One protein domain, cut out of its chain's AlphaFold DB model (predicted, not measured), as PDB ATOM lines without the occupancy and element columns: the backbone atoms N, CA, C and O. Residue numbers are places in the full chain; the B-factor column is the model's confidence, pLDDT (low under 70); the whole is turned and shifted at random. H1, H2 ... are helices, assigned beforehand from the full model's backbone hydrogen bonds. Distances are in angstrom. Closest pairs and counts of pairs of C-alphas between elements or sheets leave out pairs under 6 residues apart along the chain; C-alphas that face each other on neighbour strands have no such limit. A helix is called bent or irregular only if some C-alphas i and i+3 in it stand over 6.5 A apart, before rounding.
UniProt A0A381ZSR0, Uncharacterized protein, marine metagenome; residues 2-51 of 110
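AT A GLANCE: This is residues 2 to 51 of the 110 residues of an uncharacterized protein of marine metagenome (UniProt A0A381ZSR0). Two helices of equal residue count, H2 and H3, make an open V, with its narrow end near the link of residues 28 to 31 and only a few close pairs between the two arms. The short helix H1 lies beside the first part of H2, toward the wide end of the V, where the stretch of residues 2 to 9 before H1 and the tail of residues 44 to 51 after H3 also lie. The printed part has 50 residues, with three named helices in the order H1, H2, H3 and no named strand; its class is all helix, with 28 residues in the helices. The whole is compact, with a radius of gyration of the C-alphas of 10.5 A and spans of 29, 21 and 15 A.

HOW THE PARTS SIT: H2, residues 16 to 27, and H3, residues 32 to 43, only just touch, with 3 pairs of C-alphas within 8 A. Their closest C-alphas are those of Leu 25 and Ile 35, 6.6 A apart. H2 touches H3 with residues 22 to 26 alone, and H3 touches H2 with residue 35 alone. Their lines stand at a steep tilt of 36 degrees, only just past shallow, and they run opposite ways. The two form a helical hairpin, their centres 11.8 A apart. H1, residues 10 to 13, is close to H2 but not clearly touching it, with 2 pairs of C-alphas within 8 A. The closest C-alphas there are those of Val 10 and Glu 19, 7.5 A apart. H1 and H3 are apart. In H2 every O i to N i+4 pair is within hydrogen-bond range, and in H3 7 of 8 are; H1 is too short for such a pair, and its one O i to N i+3 pair is not within range.

IN THESE COORDINATES: H2 runs from Pro 16, C-alpha at (259.036, 143.357, 244.566), to Ser 27, 16.5 A from first to last C-alpha. H3 runs from Lys 32 to Tyr 43, also 16.5 A, and ends at C-alpha 43 at (263.978, 156.612, 251.962). H1 has four residues, from Val 10, C-alpha at (253.516, 149.091, 248.782), to His 13, and measures 5.3 A. No helix is bent or irregular.

THE WHOLE: The two C-alphas farthest apart are those of Cys 5 and Asn 29, at 29.1 A. The C-alphas of Ala 2 and Pro 51, the first and last printed residues, are 14.8 A apart. The printed part has no cut. The links from H1 to H2, of 2 residues, and from H2 to H3, of 4 residues, are tight. The mean pLDDT of the printed part is 94.4, and no printed residue is under 70.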
ATOM      1  N   ALA A   2     254.791 153.355 248.368       92.62
ATOM      2  CA  ALA A   2     255.548 152.686 247.322       92.62
ATOM      3  C   ALA A   2     256.476 153.706 246.632       92.62
ATOM      4  O   ALA A   2     255.985 154.747 246.182       92.62
ATOM      5  N   PRO A   3     257.789 153.428 246.506       91.50
ATOM      6  CA  PRO A   3     258.738 154.351 245.874       91.50
ATOM      7  C   PRO A   3     258.512 154.608 244.375       91.50
ATOM      8  O   PRO A   3     259.143 155.501 243.820       91.50
ATOM      9  N   CYS A   4     257.652 153.828 243.710       90.00
ATOM     10  CA  CYS A   4     257.393 153.951 242.273       90.00
ATOM     11  C   CYS A   4     256.679 155.262 241.907       90.00
ATOM     12  O   CYS A   4     257.034 155.896 240.919       90.00
ATOM     13  N   CYS A   5     255.697 155.683 242.707       89.12
ATOM     14  CA  CYS A   5     254.890 156.877 242.438       89.12
ATOM     15  C   CYS A   5     254.562 157.709 243.683       89.12
ATOM     16  O   CYS A   5     254.011 158.797 243.544       89.12
ATOM     17  N   TRP A   6     254.865 157.219 244.894       90.69
ATOM     18  CA  TRP A   6     254.563 157.870 246.180       90.69
ATOM     19  C   TRP A   6     253.081 158.179 246.444       90.69
ATOM     20  O   TRP A   6     252.754 158.765 247.471       90.69
ATOM     21  N   SER A   7     252.172 157.751 245.565       91.12
ATOM     22  CA  SER A   7     250.737 158.036 245.657       91.12
ATOM     23  C   SER A   7     249.949 156.985 246.442       91.12
ATOM     24  O   SER A   7     248.735 157.100 246.573       91.12
ATOM     25  N   GLY A   8     250.610 155.944 246.948       91.62
ATOM     26  CA  GLY A   8     249.961 154.899 247.729       91.62
ATOM     27  C   GLY A   8     250.956 153.960 248.395       91.62
ATOM     28  O   GLY A   8     252.171 154.145 248.312       91.62
ATOM     29  N   THR A   9     250.453 152.964 249.120       94.38
ATOM     30  CA  THR A   9     251.293 152.019 249.867       94.38
ATOM     31  C   THR A   9     251.858 150.924 248.964       94.38
ATOM     32  O   THR A   9     251.346 150.660 247.877       94.38
ATOM     33  N   VAL A  10     252.911 150.260 249.445       93.69
ATOM     34  CA  VAL A  10     253.516 149.091 248.782       93.69
ATOM     35  C   VAL A  10     252.477 147.996 248.556       93.69
ATOM     36  O   VAL A  10     252.467 147.385 247.502       93.69
ATOM     37  N   ALA A  11     251.541 147.824 249.492       92.12
ATOM     38  CA  ALA A  11     250.472 146.838 249.373       92.12
ATOM     39  C   ALA A  11     249.525 147.091 248.184       92.12
ATOM     40  O   ALA A  11     248.936 146.143 247.681       92.12
ATOM     41  N   ASN A  12     249.367 148.346 247.744       93.06
ATOM     42  CA  ASN A  12     248.477 148.697 246.632       93.06
ATOM     43  C   ASN A  12     249.216 148.850 245.292       93.06
ATOM     44  O   ASN A  12     248.679 148.500 244.251       93.06
ATOM     45  N   HIS A  13     250.435 149.399 245.309       91.88
ATOM     46  CA  HIS A  13     251.187 149.737 244.089       91.88
ATOM     47  C   HIS A  13     252.335 148.775 243.767       91.88
ATOM     48  O   HIS A  13     252.909 148.864 242.684       91.88
ATOM     49  N   GLY A  14     252.667 147.875 244.691       91.12
ATOM     50  CA  GLY A  14     253.734 146.899 244.548       91.12
ATOM     51  C   GLY A  14     255.140 147.494 244.643       91.12
ATOM     52  O   GLY A  14     255.413 148.629 244.245       91.12
ATOM     53  N   ASN A  15     256.062 146.702 245.181       95.19
ATOM     54  CA  ASN A  15     257.502 146.877 244.998       95.19
ATOM     55  C   ASN A  15     258.180 145.537 245.333       95.19
ATOM     56  O   ASN A  15     258.357 145.254 246.518       95.19
ATOM     57  N   PRO A  16     258.568 144.722 244.329       94.06
ATOM     58  CA  PRO A  16     259.036 143.357 244.566       94.06
ATOM     59  C   PRO A  16     260.190 143.264 245.570       94.06
ATOM     60  O   PRO A  16     260.131 142.456 246.492       94.06
ATOM     61  N   GLY A  17     261.196 144.138 245.452       94.50
ATOM     62  CA  GLY A  17     262.346 144.136 246.361       94.50
ATOM     63  C   GLY A  17     261.988 144.574 247.784       94.50
ATOM     64  O   GLY A  17     262.472 144.005 248.758       94.50
ATOM     65  N   MET A  18     261.104 145.564 247.929       95.06
ATOM     66  CA  MET A  18     260.630 146.001 249.242       95.06
ATOM     67  C   MET A  18     259.736 144.945 249.896       95.06
ATOM     68  O   MET A  18     259.861 144.711 251.090       95.06
ATOM     69  N   GLU A  19     258.863 144.286 249.136       95.88
ATOM     70  CA  GLU A  19     258.007 143.203 249.628       95.88
ATOM     71  C   GLU A  19     258.813 141.989 250.078       95.88
ATOM     72  O   GLU A  19     258.551 141.442 251.148       95.88
ATOM     73  N   GLU A  20     259.810 141.587 249.291       97.12
ATOM     74  CA  GLU A  20     260.738 140.525 249.664       97.12
ATOM     75  C   GLU A  20     261.478 140.884 250.955       97.12
ATOM     76  O   GLU A  20     261.485 140.095 251.902       97.12
ATOM     77  N   LYS A  21     261.990 142.118 251.055       97.00
ATOM     78  CA  LYS A  21     262.675 142.575 252.264       97.00
ATOM     79  C   LYS A  21     261.751 142.647 253.481       97.00
ATOM     80  O   LYS A  21     262.160 142.282 254.579       97.00
ATOM     81  N   ILE A  22     260.499 143.071 253.307       96.31
ATOM     82  CA  ILE A  22     259.493 143.052 254.377       96.31
ATOM     83  C   ILE A  22     259.266 141.614 254.858       96.31
ATOM     84  O   ILE A  22     259.277 141.381 256.064       96.31
ATOM     85  N   ARG A  23     259.104 140.640 253.950       96.94
ATOM     86  CA  ARG A  23     258.935 139.220 254.319       96.94
ATOM     87  C   ARG A  23     260.146 138.683 255.079       96.94
ATOM     88  O   ARG A  23     259.969 137.989 256.077       96.94
ATOM     89  N   GLU A  24     261.352 139.040 254.646       98.00
ATOM     90  CA  GLU A  24     262.592 138.681 255.334       98.00
ATOM     91  C   GLU A  24     262.606 139.224 256.772       98.00
ATOM     92  O   GLU A  24     262.793 138.459 257.714       98.00
ATOM     93  N   LEU A  25     262.332 140.517 256.971       97.31
ATOM     94  CA  LEU A  25     262.338 141.127 258.306       97.31
ATOM     95  C   LEU A  25     261.235 140.559 259.215       97.31
ATOM     96  O   LEU A  25     261.468 140.332 260.401       97.31
ATOM     97  N   VAL A  26     260.055 140.261 258.662       97.25
ATOM     98  CA  VAL A  26     258.980 139.578 259.400       97.25
ATOM     99  C   VAL A  26     259.422 138.180 259.838       97.25
ATOM    100  O   VAL A  26     259.196 137.803 260.984       97.25
ATOM    101  N   SER A  27     260.106 137.426 258.970       97.88
ATOM    102  CA  SER A  27     260.648 136.102 259.325       97.88
ATOM    103  C   SER A  27     261.715 136.163 260.426       97.88
ATOM    104  O   SER A  27     261.905 135.200 261.163       97.88
ATOM    105  N   GLN A  28     262.364 137.321 260.586       97.75
ATOM    106  CA  GLN A  28     263.319 137.612 261.656       97.75
ATOM    107  C   GLN A  28     262.640 138.075 262.962       97.75
ATOM    108  O   GLN A  28     263.332 138.538 263.866       97.75
ATOM    109  N   ASN A  29     261.308 137.963 263.086       97.62
ATOM    110  CA  ASN A  29     260.526 138.432 264.240       97.62
ATOM    111  C   ASN A  29     260.698 139.933 264.546       97.62
ATOM    112  O   ASN A  29     260.557 140.358 265.694       97.62
ATOM    113  N   LYS A  30     260.990 140.753 263.530       97.88
ATOM    114  CA  LYS A  30     261.042 142.209 263.697       97.88
ATOM    115  C   LYS A  30     259.656 142.792 263.925       97.88
ATOM    116  O   LYS A  30     258.680 142.354 263.312       97.88
ATOM    117  N   THR A  31     259.568 143.799 264.792       97.81
ATOM    118  CA  THR A  31     258.306 144.508 265.008       97.81
ATOM    119  C   THR A  31     257.974 145.389 263.809       97.81
ATOM    120  O   THR A  31     258.827 145.733 262.986       97.81
ATOM    121  N   LYS A  32     256.706 145.789 263.708       94.88
ATOM    122  CA  LYS A  32     256.248 146.690 262.649       94.88
ATOM    123  C   LYS A  32     257.032 148.005 262.658       94.88
ATOM    124  O   LYS A  32     257.369 148.512 261.593       94.88
ATOM    125  N   GLU A  33     257.312 148.538 263.840       95.00
ATOM    126  CA  GLU A  33     258.045 149.786 264.037       95.00
ATOM    127  C   GLU A  33     259.481 149.646 263.529       95.00
ATOM    128  O   GLU A  33     259.909 150.462 262.720       95.00
ATOM    129  N   GLU A  34     260.180 148.562 263.884       96.88
ATOM    130  CA  GLU A  34     261.539 148.295 263.392       96.88
ATOM    131  C   GLU A  34     261.587 148.146 261.863       96.88
ATOM    132  O   GLU A  34     262.508 148.641 261.212       96.88
ATOM    133  N   ILE A  35     260.593 147.473 261.272       96.62
ATOM    134  CA  ILE A  35     260.497 147.300 259.816       96.62
ATOM    135  C   ILE A  35     260.288 148.652 259.133       96.62
ATOM    136  O   ILE A  35     260.936 148.948 258.130       96.62
ATOM    137  N   VAL A  36     259.384 149.479 259.656       95.38
ATOM    138  CA  VAL A  36     259.127 150.813 259.106       95.38
ATOM    139  C   VAL A  36     260.367 151.695 259.251       95.38
ATOM    140  O   VAL A  36     260.775 152.307 258.264       95.38
ATOM    141  N   ASP A  37     261.004 151.705 260.422       96.12
ATOM    142  CA  ASP A  37     262.210 152.490 260.696       96.12
ATOM    143  C   ASP A  37     263.380 152.089 259.790       96.12
ATOM    144  O   ASP A  37     264.112 152.957 259.310       96.12
ATOM    145  N   HIS A  38     263.513 150.800 259.458       96.38
ATOM    146  CA  HIS A  38     264.484 150.335 258.466       96.38
ATOM    147  C   HIS A  38     264.304 151.046 257.115       96.38
ATOM    148  O   HIS A  38     265.270 151.553 256.541       96.38
ATOM    149  N   PHE A  39     263.069 151.143 256.614       96.00
ATOM    150  CA  PHE A  39     262.795 151.827 255.349       96.00
ATOM    151  C   PHE A  39     262.844 153.351 255.464       96.00
ATOM    152  O   PHE A  39     263.213 154.011 254.492       96.00
ATOM    153  N   VAL A  40     262.531 153.920 256.630       95.88
ATOM    154  CA  VAL A  40     262.745 155.350 256.904       95.88
ATOM    155  C   VAL A  40     264.236 155.684 256.841       95.88
ATOM    156  O   VAL A  40     264.593 156.719 256.291       95.88
ATOM    157  N   GLY A  41     265.121 154.800 257.306       95.88
ATOM    158  CA  GLY A  41     266.570 154.988 257.190       95.88
ATOM    159  C   GLY A  41     267.076 155.072 255.743       95.88
ATOM    160  O   GLY A  41     268.067 155.748 255.480       95.88
ATOM    161  N   ILE A  42     266.385 154.427 254.798       94.81
ATOM    162  CA  ILE A  42     266.768 154.384 253.375       94.81
ATOM    163  C   ILE A  42     266.112 155.522 252.582       94.81
ATOM    164  O   ILE A  42     266.760 156.189 251.780       94.81
ATOM    165  N   TYR A  43     264.811 155.728 252.783       94.56
ATOM    166  CA  TYR A  43     263.978 156.612 251.962       94.56
ATOM    167  C   TYR A  43     263.583 157.919 252.667       94.56
ATOM    168  O   TYR A  43     262.939 158.783 252.065       94.56
ATOM    169  N   GLY A  44     263.942 158.068 253.939       93.44
ATOM    170  CA  GLY A  44     263.493 159.154 254.802       93.44
ATOM    171  C   GLY A  44     262.021 159.036 255.193       93.44
ATOM    172  O   GLY A  44     261.319 158.075 254.870       93.44
ATOM    173  N   GLU A  45     261.512 160.074 255.857       92.38
ATOM    174  CA  GLU A  45     260.120 160.130 256.334       92.38
ATOM    175  C   GLU A  45     259.081 160.095 255.203       92.38
ATOM    176  O   GLU A  45     257.923 159.763 255.441       92.38
ATOM    177  N   ARG A  46     259.480 160.368 253.951       91.38
ATOM    178  CA  ARG A  46     258.592 160.302 252.778       91.38
ATOM    179  C   ARG A  46     258.020 158.897 252.553       91.38
ATOM    180  O   ARG A  46     256.968 158.751 251.934       91.38
ATOM    181  N   ILE A  47     258.688 157.854 253.049       94.75
ATOM    182  CA  ILE A  47     258.172 156.486 252.956       94.75
ATOM    183  C   ILE A  47     256.961 156.248 253.848       94.75
ATOM    184  O   ILE A  47     256.199 155.310 253.601       94.75
ATOM    185  N   LEU A  48     256.738 157.088 254.852       93.81
ATOM    186  CA  LEU A  48     255.595 156.964 255.735       93.81
ATOM    187  C   LEU A  48     254.320 157.357 254.997       93.81
ATOM    188  O   LEU A  48     254.280 158.315 254.231       93.81
ATOM    189  N   ALA A  49     253.258 156.581 255.216       91.62
ATOM    190  CA  ALA A  49     251.961 156.880 254.615       91.62
ATOM    191  C   ALA A  49     251.309 158.134 255.216       91.62
ATOM    192  O   ALA A  49     250.481 158.776 254.580       91.62
ATOM    193  N   ILE A  50     251.702 158.462 256.444       90.69
ATOM    194  CA  ILE A  50     251.245 159.612 257.207       90.69
ATOM    195  C   ILE A  50     252.469 160.381 257.716       90.69
ATOM    196  O   ILE A  50     253.442 159.751 258.139       90.69
ATOM    197  N   PRO A  51     252.446 161.723 257.685       88.56
ATOM    198  CA  PRO A  51     253.552 162.526 258.182       88.56
ATOM    199  C   PRO A  51     253.674 162.382 259.703       88.56
ATOM    200  O   PRO A  51     252.675 162.423 260.424       88.56
TER     201      PRO A  51